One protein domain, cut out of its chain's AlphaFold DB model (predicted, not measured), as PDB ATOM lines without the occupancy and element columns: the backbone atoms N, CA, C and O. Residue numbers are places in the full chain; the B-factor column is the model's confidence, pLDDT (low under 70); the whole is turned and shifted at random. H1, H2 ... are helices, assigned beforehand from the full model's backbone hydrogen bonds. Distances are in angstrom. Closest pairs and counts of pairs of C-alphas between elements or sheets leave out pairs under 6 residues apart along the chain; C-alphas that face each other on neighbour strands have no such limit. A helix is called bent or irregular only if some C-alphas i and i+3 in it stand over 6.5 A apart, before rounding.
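AT A GLANCE: This is residues 156 to 204 of the 213 residues of an uncharacterized protein of Chthoniobacterales bacterium (UniProt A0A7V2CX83). Look first for one long helix, H1, bent near its middle into a wide-open V of two arms, H1a and H1b, with the chain folding back after it so that the short helix H2 makes a small hook on the last turn of H1b. Residues 156 to 183, which belong to H1, stand free. You have 49 printed residues with two named helices, H1 then H2, and no named strand; the class is all helix. The whole is extended, a rod with a radius of gyration of the C-alphas of 18.7 A and spans of 58 by 16 by 10 A.

HOW THE PARTS SIT: Begin at H1, residues 156 to 192, assigned as one helix by its hydrogen bonds but bent: C-alphas 174 and 177 are 7.0 A apart. Its arms, H1a at residues 156 to 174 and H1b at residues 177 to 192, stand at a steep tilt of 56 degrees. H1a has a kink of 35 degrees near residue 164 and is itself irregular, with C-alphas 163 and 166 6.9 A apart. Past H1b, a tight link of 4 residues leads to H2, residues 197 to 202. H1b touches H2 with residues 191 to 192 alone; the closest C-alphas, those of Arg 192 and Arg 200, are 4.8 A apart. The two form a helical hairpin, running opposite ways at a shallow tilt of 19 degrees. H1a and H2 are apart. Every O i to N i+4 pair is within hydrogen-bond range in H1b and H2, and 13 of 15 are in H1a.

IN THESE COORDINATES: Find C-alpha 156 at (188.246, 124.257, 222.591); from there H1a runs 28.0 A to C-alpha 174. H1b runs 22.5 A from C-alpha 177 to C-alpha 192 at (167.036, 98.448, 183.708). H2 ends at C-alpha 202, at (165.226, 91.996, 188.903).

THE WHOLE: The two C-alphas farthest apart, those of Arg 156 and Pro 197, are 58.0 A apart. The printed part has no cut and no long link. Its mean pLDDT is 83.0, and no printed residue of this model is under 70.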
ATOM      1  N   ARG A 156     189.288 123.284 222.897       72.75
ATOM      2  CA  ARG A 156     188.246 124.257 222.591       72.75
ATOM      3  C   ARG A 156     187.595 123.982 221.239       72.75
ATOM      4  O   ARG A 156     186.383 123.805 221.202       72.75
ATOM      5  N   ALA A 157     188.378 123.867 220.167       74.81
ATOM      6  CA  ALA A 157     187.856 123.533 218.840       74.81
ATOM      7  C   ALA A 157     187.161 122.158 218.825       74.81
ATOM      8  O   ALA A 157     186.118 121.985 218.198       74.81
ATOM      9  N   MET A 158     187.681 121.175 219.566       75.69
ATOM     10  CA  MET A 158     187.011 119.885 219.746       75.69
ATOM     11  C   MET A 158     185.696 120.010 220.504       75.69
ATOM     12  O   MET A 158     184.719 119.381 220.109       75.69
ATOM     13  N   CYS A 159     185.648 120.795 221.582       78.25
ATOM     14  CA  CYS A 159     184.404 121.065 222.293       78.25
ATOM     15  C   CYS A 159     183.387 121.745 221.369       78.25
ATOM     16  O   CYS A 159     182.232 121.336 221.361       78.25
ATOM     17  N   GLU A 160     183.804 122.700 220.537       79.62
ATOM     18  CA  GLU A 160     182.936 123.342 219.540       79.62
ATOM     19  C   GLU A 160     182.386 122.323 218.525       79.62
ATOM     20  O   GLU A 160     181.173 122.247 218.312       79.62
ATOM     21  N   VAL A 161     183.236 121.444 217.984       78.44
ATOM     22  CA  VAL A 161     182.801 120.349 217.099       78.44
ATOM     23  C   VAL A 161     181.830 119.401 217.813       78.44
ATOM     24  O   VAL A 161     180.796 119.044 217.249       78.44
ATOM     25  N   LEU A 162     182.113 119.026 219.064       79.94
ATOM     26  CA  LEU A 162     181.247 118.160 219.867       79.94
ATOM     27  C   LEU A 162     179.903 118.820 220.203       79.94
ATOM     28  O   LEU A 162     178.907 118.112 220.324       79.94
ATOM     29  N   THR A 163     179.841 120.152 220.307       85.38
ATOM     30  CA  THR A 163     178.571 120.870 220.509       85.38
ATOM     31  C   THR A 163     177.702 120.911 219.254       85.38
ATOM     32  O   THR A 163     176.477 120.894 219.368       85.38
ATOM     33  N   TRP A 164     178.302 120.907 218.062       77.94
ATOM     34  CA  TRP A 164     177.561 120.886 216.797       77.94
ATOM     35  C   TRP A 164     177.201 119.465 216.330       77.94
ATOM     36  O   TRP A 164     176.172 119.265 215.682       77.94
ATOM     37  N   LEU A 165     177.987 118.458 216.732       80.19
ATOM     38  CA  LEU A 165     177.831 117.057 216.326       80.19
ATOM     39  C   LEU A 165     176.397 116.499 216.459       80.19
ATOM     40  O   LEU A 165     175.946 115.826 215.531       80.19
ATOM     41  N   PRO A 166     175.643 116.754 217.550       85.81
ATOM     42  CA  PRO A 166     174.290 116.222 217.701       85.81
ATOM     43  C   PRO A 166     173.309 116.763 216.654       85.81
ATOM     44  O   PRO A 166     172.453 116.018 216.176       85.81
ATOM     45  N   ALA A 167     173.436 118.039 216.274       80.50
ATOM     46  CA  ALA A 167     172.590 118.652 215.253       80.50
ATOM     47  C   ALA A 167     172.903 118.069 213.868       80.50
ATOM     48  O   ALA A 167     171.993 117.622 213.170       80.50
ATOM     49  N   THR A 168     174.187 117.954 213.528       76.69
ATOM     50  CA  THR A 168     174.637 117.364 212.260       76.69
ATOM     51  C   THR A 168     174.242 115.894 212.149       76.69
ATOM     52  O   THR A 168     173.763 115.453 211.106       76.69
ATOM     53  N   LEU A 169     174.375 115.120 213.231       76.56
ATOM     54  CA  LEU A 169     173.927 113.726 213.268       76.56
ATOM     55  C   LEU A 169     172.411 113.621 213.086       76.56
ATOM     56  O   LEU A 169     171.950 112.748 212.353       76.56
ATOM     57  N   LYS A 170     171.630 114.524 213.690       82.31
ATOM     58  CA  LYS A 170     170.174 114.571 213.508       82.31
ATOM     59  C   LYS A 170     169.791 114.874 212.056       82.31
ATOM     60  O   LYS A 170     168.904 114.209 211.525       82.31
ATOM     61  N   GLU A 171     170.473 115.807 211.396       80.25
ATOM     62  CA  GLU A 171     170.269 116.114 209.971       80.25
ATOM     63  C   GLU A 171     170.674 114.949 209.053       80.25
ATOM     64  O   GLU A 171     169.942 114.596 208.122       80.25
ATOM     65  N   ILE A 172     171.795 114.281 209.339       74.94
ATOM     66  CA  ILE A 172     172.218 113.077 208.611       74.94
ATOM     67  C   ILE A 172     171.183 111.960 208.781       74.94
ATOM     68  O   ILE A 172     170.786 111.331 207.801       74.94
ATOM     69  N   HIS A 173     170.700 111.721 210.002       77.75
ATOM     70  CA  HIS A 173     169.669 110.717 210.256       77.75
ATOM     71  C   HIS A 173     168.337 111.063 209.583       77.75
ATOM     72  O   HIS A 173     167.691 110.163 209.048       77.75
ATOM     73  N   ALA A 174     167.949 112.340 209.551       81.19
ATOM     74  CA  ALA A 174     166.733 112.798 208.881       81.19
ATOM     75  C   ALA A 174     166.800 112.629 207.353       81.19
ATOM     76  O   ALA A 174     165.798 112.304 206.721       81.19
ATOM     77  N   THR A 175     167.983 112.800 206.757       83.94
ATOM     78  CA  THR A 175     168.194 112.673 205.304       83.94
ATOM     79  C   THR A 175     168.555 111.252 204.861       83.94
ATOM     80  O   THR A 175     168.459 110.930 203.674       83.94
ATOM     81  N   ARG A 176     168.923 110.360 205.794       80.06
ATOM     82  CA  ARG A 176     169.285 108.958 205.515       80.06
ATOM     83  C   ARG A 176     168.213 108.200 204.716       80.06
ATOM     84  O   ARG A 176     168.600 107.557 203.743       80.06
ATOM     85  N   PRO A 177     166.902 108.290 205.020       82.69
ATOM     86  CA  PRO A 177     165.874 107.610 204.228       82.69
ATOM     87  C   PRO A 177     165.819 108.101 202.776       82.69
ATOM     88  O   PRO A 177     165.707 107.291 201.863       82.69
ATOM     89  N   GLN A 178     165.965 109.412 202.553       82.69
ATOM     90  CA  GLN A 178     165.950 110.015 201.214       82.69
ATOM     91  C   GLN A 178     167.174 109.595 200.394       82.69
ATOM     92  O   GLN A 178     167.046 109.245 199.225       82.69
ATOM     93  N   ARG A 179     168.359 109.560 201.017       78.06
ATOM     94  CA  ARG A 179     169.593 109.094 200.364       78.06
ATOM     95  C   ARG A 179     169.543 107.606 200.029       78.06
ATOM     96  O   ARG A 179     169.964 107.222 198.943       78.06
ATOM     97  N   VAL A 180     169.011 106.775 200.927       77.94
ATOM     98  CA  VAL A 180     168.813 105.340 200.666       77.94
ATOM     99  C   VAL A 180     167.821 105.135 199.520       77.94
ATOM    100  O   VAL A 180     168.105 104.347 198.624       77.94
ATOM    101  N   ALA A 181     166.711 105.881 199.492       82.62
ATOM    102  CA  ALA A 181     165.741 105.818 198.401       82.62
ATOM    103  C   ALA A 181     166.356 106.230 197.051       82.62
ATOM    104  O   ALA A 181     166.210 105.503 196.072       82.62
ATOM    105  N   ALA A 182     167.115 107.330 197.014       85.00
ATOM    106  CA  ALA A 182     167.802 107.787 195.805       85.00
ATOM    107  C   ALA A 182     168.842 106.768 195.298       85.00
ATOM    108  O   ALA A 182     168.932 106.517 194.098       85.00
ATOM    109  N   LEU A 183     169.601 106.133 196.200       81.19
ATOM    110  CA  LEU A 183     170.551 105.075 195.838       81.19
ATOM    111  C   LEU A 183     169.848 103.814 195.322       81.19
ATOM    112  O   LEU A 183     170.317 103.205 194.362       81.19
ATOM    113  N   GLN A 184     168.721 103.431 195.926       83.81
ATOM    114  CA  GLN A 184     167.908 102.305 195.461       83.81
ATOM    115  C   GLN A 184     167.304 102.576 194.078       83.81
ATOM    116  O   GLN A 184     167.291 101.686 193.229       83.81
ATOM    117  N   GLU A 185     166.829 103.793 193.827       89.31
ATOM    118  CA  GLU A 185     166.296 104.201 192.527       89.31
ATOM    119  C   GLU A 185     167.383 104.232 191.450       89.31
ATOM    120  O   GLU A 185     167.200 103.642 190.384       89.31
ATOM    121  N   TYR A 186     168.550 104.797 191.763       89.69
ATOM    122  CA  TYR A 186     169.714 104.752 190.883       89.69
ATOM    123  C   TYR A 186     170.123 103.309 190.559       89.69
ATOM    124  O   TYR A 186     170.316 102.965 189.395       89.69
ATOM    125  N   ALA A 187     170.200 102.428 191.563       86.19
ATOM    126  CA  ALA A 187     170.527 101.019 191.355       86.19
ATOM    127  C   ALA A 187     169.504 100.311 190.447       86.19
ATOM    128  O   ALA A 187     169.894  99.570 189.544       86.19
ATOM    129  N   ARG A 188     168.203 100.584 190.620       85.69
ATOM    130  CA  ARG A 188     167.151 100.076 189.721       85.69
ATOM    131  C   ARG A 188     167.316 100.591 188.297       85.69
ATOM    132  O   ARG A 188     167.163  99.823 187.352       85.69
ATOM    133  N   GLU A 189     167.644 101.867 188.126       92.25
ATOM    134  CA  GLU A 189     167.887 102.447 186.806       92.25
ATOM    135  C   GLU A 189     169.083 101.785 186.105       92.25
ATOM    136  O   GLU A 189     168.998 101.460 184.918       92.25
ATOM    137  N   GLN A 190     170.165 101.502 186.838       92.12
ATOM    138  CA  GLN A 190     171.309 100.757 186.303       92.12
ATOM    139  C   GLN A 190     170.926  99.322 185.907       92.12
ATOM    140  O   GLN A 190     171.321  98.858 184.839       92.12
ATOM    141  N   LEU A 191     170.100  98.632 186.707       90.44
ATOM    142  CA  LEU A 191     169.604  97.290 186.372       90.44
ATOM    143  C   LEU A 191     168.717  97.287 185.117       90.44
ATOM    144  O   LEU A 191     168.860  96.401 184.275       90.44
ATOM    145  N   ARG A 192     167.860  98.301 184.928       90.25
ATOM    146  CA  ARG A 192     167.036  98.448 183.708       90.25
ATOM    147  C   ARG A 192     167.875  98.656 182.449       90.25
ATOM    148  O   ARG A 192     167.502  98.170 181.383       90.25
ATOM    149  N   LYS A 193     169.002  99.360 182.574       91.06
ATOM    150  CA  LYS A 193     169.949  99.611 181.477       91.06
ATOM    151  C   LYS A 193     170.854  98.407 181.169       91.06
ATOM    152  O   LYS A 193     171.586  98.449 180.184       91.06
ATOM    153  N   SER A 194     170.812  97.339 181.971       89.75
ATOM    154  CA  SER A 194     171.659  96.157 181.783       89.75
ATOM    155  C   SER A 194     171.279  95.356 180.523       89.75
ATOM    156  O   SER A 194     170.093  95.129 180.273       89.75
ATOM    157  N   PRO A 195     172.253  94.863 179.732       90.44
ATOM    158  CA  PRO A 195     171.974  94.020 178.567       90.44
ATOM    159  C   PRO A 195     171.420  92.636 178.952       90.44
ATOM    160  O   PRO A 195     170.690  92.028 178.165       90.44
ATOM    161  N   ASP A 196     171.694  92.154 180.169       91.50
ATOM    162  CA  ASP A 196     171.214  90.856 180.649       91.50
ATOM    163  C   ASP A 196     169.703  90.913 180.978       91.50
ATOM    164  O   ASP A 196     169.282  91.684 181.849       91.50
ATOM    165  N   PRO A 197     168.851  90.117 180.301       88.44
ATOM    166  CA  PRO A 197     167.414  90.094 180.564       88.44
ATOM    167  C   PRO A 197     167.057  89.624 181.983       88.44
ATOM    168  O   PRO A 197     166.028  90.051 182.507       88.44
ATOM    169  N   LYS A 198     167.894  88.807 182.643       86.31
ATOM    170  CA  LYS A 198     167.661  88.385 184.033       86.31
ATOM    171  C   LYS A 198     167.840  89.547 185.010       86.31
ATOM    172  O   LYS A 198     167.016  89.714 185.902       86.31
ATOM    173  N   LEU A 199     168.861  90.385 184.804       76.38
ATOM    174  CA  LEU A 199     169.111  91.569 185.638       76.38
ATOM    175  C   LEU A 199     168.048  92.656 185.436       76.38
ATOM    176  O   LEU A 199     167.665  93.321 186.397       76.38
ATOM    177  N   ARG A 200     167.515  92.792 184.215       86.94
ATOM    178  CA  ARG A 200     166.377  93.683 183.936       86.94
ATOM    179  C   ARG A 200     165.112  93.245 184.670       86.94
ATOM    180  O   ARG A 200     164.452  94.085 185.273       86.94
ATOM    181  N   ALA A 201     164.815  91.945 184.683       83.50
ATOM    182  CA  ALA A 201     163.669  91.401 185.415       83.50
ATOM    183  C   ALA A 201     163.775  91.624 186.938       83.50
ATOM    184  O   ALA A 201     162.759  91.779 187.612       83.50
ATOM    185  N   SER A 202     164.994  91.694 187.485       83.50
ATOM    186  CA  SER A 202     165.226  91.996 188.903       83.50
ATOM    187  C   SER A 202     165.000  93.466 189.285       83.50
ATOM    188  O   SER A 202     164.836  93.747 190.469       83.50
ATOM    189  N   ALA A 203     164.965  94.407 188.334       84.19
ATOM    190  CA  ALA A 203     164.810  95.837 188.634       84.19
ATOM    191  C   ALA A 203     163.428  96.198 189.218       84.19
ATOM    192  O   ALA A 203     163.317  97.156 189.987       84.19
ATOM    193  N   ASP A 204     162.397  95.422 188.872       84.00
ATOM    194  CA  ASP A 204     161.003  95.671 189.261       84.00
ATOM    195  C   ASP A 204     160.498  94.698 190.346       84.00
ATOM    196  O   ASP A 204     159.344  94.773 190.771       84.00
TER     197      ASP A 204